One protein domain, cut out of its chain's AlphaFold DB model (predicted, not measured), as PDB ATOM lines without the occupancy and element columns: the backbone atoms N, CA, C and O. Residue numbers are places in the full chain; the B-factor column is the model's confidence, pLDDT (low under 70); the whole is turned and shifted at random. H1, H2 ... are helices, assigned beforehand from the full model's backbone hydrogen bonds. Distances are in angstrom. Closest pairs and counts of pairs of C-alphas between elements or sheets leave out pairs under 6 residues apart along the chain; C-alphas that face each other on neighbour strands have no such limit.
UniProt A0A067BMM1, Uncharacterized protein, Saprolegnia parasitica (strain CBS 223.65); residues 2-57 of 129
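AT A GLANCE: This is residues 2 to 57 of the 129 residues of an uncharacterized protein of Saprolegnia parasitica (strain CBS 223.65) (UniProt A0A067BMM1). A long straight helix, H1, sticks out with residues 2 to 20 like a handle from a small compact head, in which two short helices, H2 and H3, pack on each other nearly at right angles. The loop of residues 25 to 32 joins the handle to the head, and H2 runs on in much the same direction as H1. The printed part has 56 residues with three named helices, in the order H1, H2, H3, and no named strand; its class is all helix. The whole is extended, with a radius of gyration of the C-alphas of 15.9 A, and spans 53 by 17 by 14 A, a rod whose length comes largely from H1.

HOW THE PARTS SIT: H1, residues 2 to 24, stands free over residues 2 to 20. H2, residues 33 to 42, and H1 only just touch, only at the corner by their link, with 3 pairs of C-alphas within 8 A. Residues 23 to 24 alone of H1 take part, and the closest C-alphas, of Asn 24 and Lys 33, are 5.0 A apart. The two run the same way at a shallow tilt of 17 degrees. H3, residues 48 to 56, touches H2 and is about perpendicular to it, at 82 degrees. Their closest C-alphas, of Gly 40 and Asn 48, are 5.1 A apart. H1 and H3 are apart. In H1, H2 and H3 every O i to N i+4 pair is within hydrogen-bond range.

IN THESE COORDINATES: H1 begins at C-alpha 2, (-55.722, 49.969, 46.532), and is 32.5 A long from first to last C-alpha. H2 begins at C-alpha 33, (-44.074, 16.044, 36.221), and measures 14.4 A. H3 measures 10.4 A and ends at C-alpha 56, (-51.979, 4.630, 37.291).

THE WHOLE: The two C-alphas farthest apart, of Gly 2 and Gly 44, are 52.9 A apart. Without residues 2 to 20 the body spans 25 by 18 by 13 A. The printed part has no cut; the link from H1 to H2 is short and that from H2 to H3 tight. The mean pLDDT of the printed part is 88.9, and residue 2 is under 70.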
ATOM      1  N   GLY A   2     -56.684  51.060  46.805       69.44
ATOM      2  CA  GLY A   2     -55.722  49.969  46.532       69.44
ATOM      3  C   GLY A   2     -56.070  48.603  47.142       69.44
ATOM      4  O   GLY A   2     -55.862  47.593  46.495       69.44
ATOM      5  N   ILE A   3     -56.733  48.568  48.306       75.56
ATOM      6  CA  ILE A   3     -57.070  47.314  49.019       75.56
ATOM      7  C   ILE A   3     -57.921  46.356  48.170       75.56
ATOM      8  O   ILE A   3     -57.753  45.144  48.234       75.56
ATOM      9  N   ILE A   4     -58.840  46.893  47.364       78.81
ATOM     10  CA  ILE A   4     -59.714  46.078  46.513       78.81
ATOM     11  C   ILE A   4     -58.915  45.493  45.337       78.81
ATOM     12  O   ILE A   4     -59.093  44.328  45.005       78.81
ATOM     13  N   ILE A   5     -58.012  46.277  44.740       82.38
ATOM     14  CA  ILE A   5     -57.176  45.844  43.611       82.38
ATOM     15  C   ILE A   5     -56.159  44.792  44.075       82.38
ATOM     16  O   ILE A   5     -56.028  43.760  43.421       82.38
ATOM     17  N   ASP A   6     -55.531  44.999  45.234       83.44
ATOM     18  CA  ASP A   6     -54.596  44.041  45.834       83.44
ATOM     19  C   ASP A   6     -55.299  42.716  46.181       83.44
ATOM     20  O   ASP A   6     -54.769  41.638  45.914       83.44
ATOM     21  N   ALA A   7     -56.532  42.773  46.701       84.69
ATOM     22  CA  ALA A   7     -57.320  41.578  47.005       84.69
ATOM     23  C   ALA A   7     -57.684  40.771  45.744       84.69
ATOM     24  O   ALA A   7     -57.576  39.544  45.748       84.69
ATOM     25  N   PHE A   8     -58.088  41.431  44.653       86.94
ATOM     26  CA  PHE A   8     -58.352  40.744  43.383       86.94
ATOM     27  C   PHE A   8     -57.076  40.193  42.734       86.94
ATOM     28  O   PHE A   8     -57.121  39.106  42.156       86.94
ATOM     29  N   GLY A   9     -55.947  40.899  42.860       90.56
ATOM     30  CA  GLY A   9     -54.633  40.411  42.436       90.56
ATOM     31  C   GLY A   9     -54.259  39.107  43.144       90.56
ATOM     32  O   GLY A   9     -54.011  38.101  42.484       90.56
ATOM     33  N   ALA A  10     -54.357  39.085  44.476       87.81
ATOM     34  CA  ALA A  10     -54.067  37.897  45.280       87.81
ATOM     35  C   ALA A  10     -54.992  36.706  44.958       87.81
ATOM     36  O   ALA A  10     -54.541  35.563  44.901       87.81
ATOM     37  N   LEU A  11     -56.288  36.951  44.713       89.50
ATOM     38  CA  LEU A  11     -57.227  35.894  44.309       89.50
ATOM     39  C   LEU A  11     -56.854  35.272  42.960       89.50
ATOM     40  O   LEU A  11     -56.988  34.060  42.787       89.50
ATOM     41  N   ARG A  12     -56.388  36.092  42.012       91.50
ATOM     42  CA  ARG A  12     -55.947  35.625  40.699       91.50
ATOM     43  C   ARG A  12     -54.665  34.806  40.801       91.50
ATOM     44  O   ARG A  12     -54.632  33.700  40.276       91.50
ATOM     45  N   GLU A  13     -53.657  35.311  41.505       91.50
ATOM     46  CA  GLU A  13     -52.397  34.588  41.723       91.50
ATOM     47  C   GLU A  13     -52.642  33.236  42.403       91.50
ATOM     48  O   GLU A  13     -52.116  32.216  41.968       91.50
ATOM     49  N   ALA A  14     -53.518  33.191  43.412       86.31
ATOM     50  CA  ALA A  14     -53.882  31.944  44.080       86.31
ATOM     51  C   ALA A  14     -54.605  30.947  43.156       86.31
ATOM     52  O   ALA A  14     -54.472  29.736  43.340       86.31
ATOM     53  N   ALA A  15     -55.394  31.425  42.190       85.81
ATOM     54  CA  ALA A  15     -56.023  30.567  41.189       85.81
ATOM     55  C   ALA A  15     -54.987  30.025  40.191       85.81
ATOM     56  O   ALA A  15     -54.933  28.819  39.963       85.81
ATOM     57  N   GLU A  16     -54.111  30.893  39.677       89.75
ATOM     58  CA  GLU A  16     -53.037  30.516  38.751       89.75
ATOM     59  C   GLU A  16     -52.046  29.529  39.397       89.75
ATOM     60  O   GLU A  16     -51.607  28.578  38.751       89.75
ATOM     61  N   GLU A  17     -51.745  29.682  40.691       86.19
ATOM     62  CA  GLU A  17     -50.915  28.740  41.451       86.19
ATOM     63  C   GLU A  17     -51.539  27.343  41.533       86.19
ATOM     64  O   GLU A  17     -50.848  26.329  41.383       86.19
ATOM     65  N   LYS A  18     -52.853  27.277  41.775       79.31
ATOM     66  CA  LYS A  18     -53.582  26.006  41.864       79.31
ATOM     67  C   LYS A  18     -53.548  25.270  40.535       79.31
ATOM     68  O   LYS A  18     -53.234  24.081  40.514       79.31
ATOM     69  N   ASP A  19     -53.808  25.984  39.444       81.25
ATOM     70  CA  ASP A  19     -53.772  25.418  38.099       81.25
ATOM     71  C   ASP A  19     -52.355  24.963  37.736       81.25
ATOM     72  O   ASP A  19     -52.158  23.845  37.256       81.25
ATOM     73  N   ARG A  20     -51.344  25.777  38.055       81.00
ATOM     74  CA  ARG A  20     -49.936  25.427  37.846       81.00
ATOM     75  C   ARG A  20     -49.537  24.170  38.610       81.00
ATOM     76  O   ARG A  20     -48.870  23.306  38.046       81.00
ATOM     77  N   THR A  21     -49.940  24.053  39.871       76.38
ATOM     78  CA  THR A  21     -49.667  22.862  40.684       76.38
ATOM     79  C   THR A  21     -50.311  21.627  40.060       76.38
ATOM     80  O   THR A  21     -49.633  20.627  39.840       76.38
ATOM     81  N   ALA A  22     -51.589  21.718  39.681       74.94
ATOM     82  CA  ALA A  22     -52.318  20.617  39.054       74.94
ATOM     83  C   ALA A  22     -51.699  20.153  37.721       74.94
ATOM     84  O   ALA A  22     -51.820  18.985  37.361       74.94
ATOM     85  N   MET A  23     -51.029  21.051  36.992       82.12
ATOM     86  CA  MET A  23     -50.352  20.732  35.729       82.12
ATOM     87  C   MET A  23     -48.937  20.160  35.901       82.12
ATOM     88  O   MET A  23     -48.427  19.539  34.966       82.12
ATOM     89  N   ASN A  24     -48.299  20.375  37.056       87.81
ATOM     90  CA  ASN A  24     -46.870  20.110  37.253       87.81
ATOM     91  C   ASN A  24     -46.558  19.023  38.287       87.81
ATOM     92  O   ASN A  24     -45.394  18.656  38.434       87.81
ATOM     93  N   SER A  25     -47.550  18.485  38.990       91.50
ATOM     94  CA  SER A  25     -47.362  17.336  39.875       91.50
ATOM     95  C   SER A  25     -48.571  16.406  39.869       91.50
ATOM     96  O   SER A  25     -49.697  16.792  39.554       91.50
ATOM     97  N   CYS A  26     -48.342  15.135  40.199       92.19
ATOM     98  CA  CYS A  26     -49.430  14.179  40.358       92.19
ATOM     99  C   CYS A  26     -50.191  14.453  41.666       92.19
ATOM    100  O   CYS A  26     -49.601  14.418  42.741       92.19
ATOM    101  N   LEU A  27     -51.514  14.628  41.604       90.62
ATOM    102  CA  LEU A  27     -52.349  14.888  42.790       90.62
ATOM    103  C   LEU A  27     -52.442  13.711  43.778       90.62
ATOM    104  O   LEU A  27     -52.856  13.906  44.918       90.62
ATOM    105  N   VAL A  28     -52.095  12.495  43.350       92.38
ATOM    106  CA  VAL A  28     -52.154  11.293  44.196       92.38
ATOM    107  C   VAL A  28     -50.855  11.116  44.973       92.38
ATOM    108  O   VAL A  28     -50.890  11.004  46.193       92.38
ATOM    109  N   CYS A  29     -49.711  11.107  44.282       91.00
ATOM    110  CA  CYS A  29     -48.417  10.815  44.901       91.00
ATOM    111  C   CYS A  29     -47.525  12.037  45.124       91.00
ATOM    112  O   CYS A  29     -46.489  11.906  45.769       91.00
ATOM    113  N   ASN A  30     -47.907  13.215  44.623       89.75
ATOM    114  CA  ASN A  30     -47.154  14.467  44.722       89.75
ATOM    115  C   ASN A  30     -45.755  14.435  44.069       89.75
ATOM    116  O   ASN A  30     -44.889  15.240  44.404       89.75
ATOM    117  N   THR A  31     -45.515  13.510  43.138       90.31
ATOM    118  CA  THR A  31     -44.294  13.495  42.318       90.31
ATOM    119  C   THR A  31     -44.380  14.568  41.237       90.31
ATOM    120  O   THR A  31     -45.453  14.775  40.657       90.31
ATOM    121  N   SER A  32     -43.264  15.256  40.975       92.06
ATOM    122  CA  SER A  32     -43.209  16.279  39.934       92.06
ATOM    123  C   SER A  32     -43.377  15.656  38.546       92.06
ATOM    124  O   SER A  32     -43.017  14.500  38.304       92.06
ATOM    125  N   LYS A  33     -43.931  16.434  37.620       93.12
ATOM    126  CA  LYS A  33     -44.074  16.044  36.221       93.12
ATOM    127  C   LYS A  33     -42.727  15.688  35.599       93.12
ATOM    128  O   LYS A  33     -42.644  14.679  34.906       93.12
ATOM    129  N   ASP A  34     -41.690  16.468  35.886       93.06
ATOM    130  CA  ASP A  34     -40.354  16.265  35.324       93.06
ATOM    131  C   ASP A  34     -39.743  14.934  35.779       93.06
ATOM    132  O   ASP A  34     -39.213  14.193  34.950       93.06
ATOM    133  N   ASP A  35     -39.889  14.572  37.058       91.88
ATOM    134  CA  ASP A  35     -39.406  13.286  37.578       91.88
ATOM    135  C   ASP A  35     -40.140  12.104  36.929       91.88
ATOM    136  O   ASP A  35     -39.523  11.102  36.548       91.88
ATOM    137  N   ILE A  36     -41.462  12.228  36.764       93.06
ATOM    138  CA  ILE A  36     -42.294  11.202  36.126       93.06
ATOM    139  C   ILE A  36     -41.930  11.054  34.642       93.06
ATOM    140  O   ILE A  36     -41.792   9.929  34.155       93.06
ATOM    141  N   GLU A  37     -41.752  12.155  33.912       94.44
ATOM    142  CA  GLU A  37     -41.330  12.117  32.508       94.44
ATOM    143  C   GLU A  37     -39.919  11.537  32.365       94.44
ATOM    144  O   GLU A  37     -39.690  10.662  31.529       94.44
ATOM    145  N   TYR A  38     -38.979  11.930  33.230       93.00
ATOM    146  CA  TYR A  38     -37.623  11.381  33.242       93.00
ATOM    147  C   TYR A  38     -37.609   9.870  33.514       93.00
ATOM    148  O   TYR A  38     -36.889   9.113  32.851       93.00
ATOM    149  N   ALA A  39     -38.428   9.391  34.455       90.50
ATOM    150  CA  ALA A  39     -38.623   7.961  34.683       90.50
ATOM    151  C   ALA A  39     -39.191   7.254  33.441       90.50
ATOM    152  O   ALA A  39     -38.723   6.170  33.089       90.50
ATOM    153  N   GLY A  40     -40.130   7.892  32.739       92.12
ATOM    154  CA  GLY A  40     -40.672   7.413  31.469       92.12
ATOM    155  C   GLY A  40     -39.602   7.248  30.392       92.12
ATOM    156  O   GLY A  40     -39.490   6.176  29.797       92.12
ATOM    157  N   ILE A  41     -38.754   8.262  30.203       93.50
ATOM    158  CA  ILE A  41     -37.655   8.242  29.224       93.50
ATOM    159  C   ILE A  41     -36.704   7.066  29.486       93.50
ATOM    160  O   ILE A  41     -36.339   6.356  28.548       93.50
ATOM    161  N   ARG A  42     -36.345   6.800  30.752       90.75
ATOM    162  CA  ARG A  42     -35.483   5.657  31.126       90.75
ATOM    163  C   ARG A  42     -36.090   4.296  30.773       90.75
ATOM    164  O   ARG A  42     -35.353   3.336  30.576       90.75
ATOM    165  N   LEU A  43     -37.415   4.219  30.690       89.94
ATOM    166  CA  LEU A  43     -38.172   3.018  30.336       89.94
ATOM    167  C   LEU A  43     -38.571   2.979  28.848       89.94
ATOM    168  O   LEU A  43     -39.270   2.058  28.433       89.94
ATOM    169  N   GLY A  44     -38.140   3.955  28.038       92.81
ATOM    170  CA  GLY A  44     -38.487   4.047  26.614       92.81
ATOM    171  C   GLY A  44     -39.918   4.523  26.344       92.81
ATOM    172  O   GLY A  44     -40.459   4.276  25.268       92.81
ATOM    173  N   LEU A  45     -40.543   5.187  27.316       91.69
ATOM    174  CA  LEU A  45     -41.913   5.689  27.250       91.69
ATOM    175  C   LEU A  45     -41.927   7.181  26.893       91.69
ATOM    176  O   LEU A  45     -40.989   7.916  27.204       91.69
ATOM    177  N   ARG A  46     -43.007   7.632  26.249       90.88
ATOM    178  CA  ARG A  46     -43.276   9.047  25.942       90.88
ATOM    179  C   ARG A  46     -44.581   9.467  26.608       90.88
ATOM    180  O   ARG A  46     -45.442   8.613  26.812       90.88
ATOM    181  N   ASP A  47     -44.705  10.755  26.920       92.06
ATOM    182  CA  ASP A  47     -45.873  11.345  27.589       92.06
ATOM    183  C   ASP A  47     -46.242  10.592  28.879       92.06
ATOM    184  O   ASP A  47     -47.407  10.284  29.160       92.06
ATOM    185  N   ASN A  48     -45.217  10.237  29.661       94.62
ATOM    186  CA  ASN A  48     -45.378   9.330  30.790       94.62
ATOM    187  C   ASN A  48     -46.178   9.974  31.922       94.62
ATOM    188  O   ASN A  48     -46.876   9.269  32.646       94.62
ATOM    189  N   PHE A  49     -46.149  11.304  32.048       94.12
ATOM    190  CA  PHE A  49     -46.975  12.001  33.026       94.12
ATOM    191  C   PHE A  49     -48.464  11.820  32.739       94.12
ATOM    192  O   PHE A  49     -49.225  11.505  33.650       94.12
ATOM    193  N   ALA A  50     -48.878  11.944  31.474       93.88
ATOM    194  CA  ALA A  50     -50.276  11.768  31.091       93.88
ATOM    195  C   ALA A  50     -50.754  10.337  31.361       93.88
ATOM    196  O   ALA A  50     -51.842  10.142  31.905       93.88
ATOM    197  N   ARG A  51     -49.931   9.332  31.036       94.56
ATOM    198  CA  ARG A  51     -50.238   7.935  31.367       94.56
ATOM    199  C   ARG A  51     -50.353   7.740  32.878       94.56
ATOM    200  O   ARG A  51     -51.334   7.181  33.360       94.56
ATOM    201  N   HIS A  52     -49.386   8.258  33.627       94.12
ATOM    202  CA  HIS A  52     -49.361   8.168  35.077       94.12
ATOM    203  C   HIS A  52     -50.620   8.772  35.711       94.12
ATOM    204  O   HIS A  52     -51.255   8.123  36.531       94.12
ATOM    205  N   THR A  53     -51.052   9.969  35.307       93.88
ATOM    206  CA  THR A  53     -52.243  10.610  35.889       93.88
ATOM    207  C   THR A  53     -53.566  10.032  35.395       93.88
ATOM    208  O   THR A  53     -54.562  10.146  36.100       93.88
ATOM    209  N   ASN A  54     -53.616   9.428  34.205       94.25
ATOM    210  CA  ASN A  54     -54.868   8.931  33.625       94.25
ATOM    211  C   ASN A  54     -55.120   7.443  33.883       94.25
ATOM    212  O   ASN A  54     -56.281   7.040  33.950       94.25
ATOM    213  N   GLU A  55     -54.067   6.642  34.039       92.81
ATOM    214  CA  GLU A  55     -54.160   5.184  34.168       92.81
ATOM    215  C   GLU A  55     -53.742   4.712  35.563       92.81
ATOM    216  O   GLU A  55     -54.513   4.031  36.238       92.81
ATOM    217  N   GLU A  56     -52.552   5.108  36.023       92.81
ATOM    218  CA  GLU A  56     -51.979   4.630  37.291       92.81
ATOM    219  C   GLU A  56     -52.599   5.364  38.496       92.81
ATOM    220  O   GLU A  56     -53.074   4.752  39.453       92.81
ATOM    221  N   HIS A  57     -52.639   6.694  38.430       95.12
ATOM    222  CA  HIS A  57     -53.030   7.617  39.494       95.12
ATOM    223  C   HIS A  57     -54.225   8.495  39.090       95.12
ATOM    224  O   HIS A  57     -54.277   9.693  39.371       95.12
TER     225      HIS A  57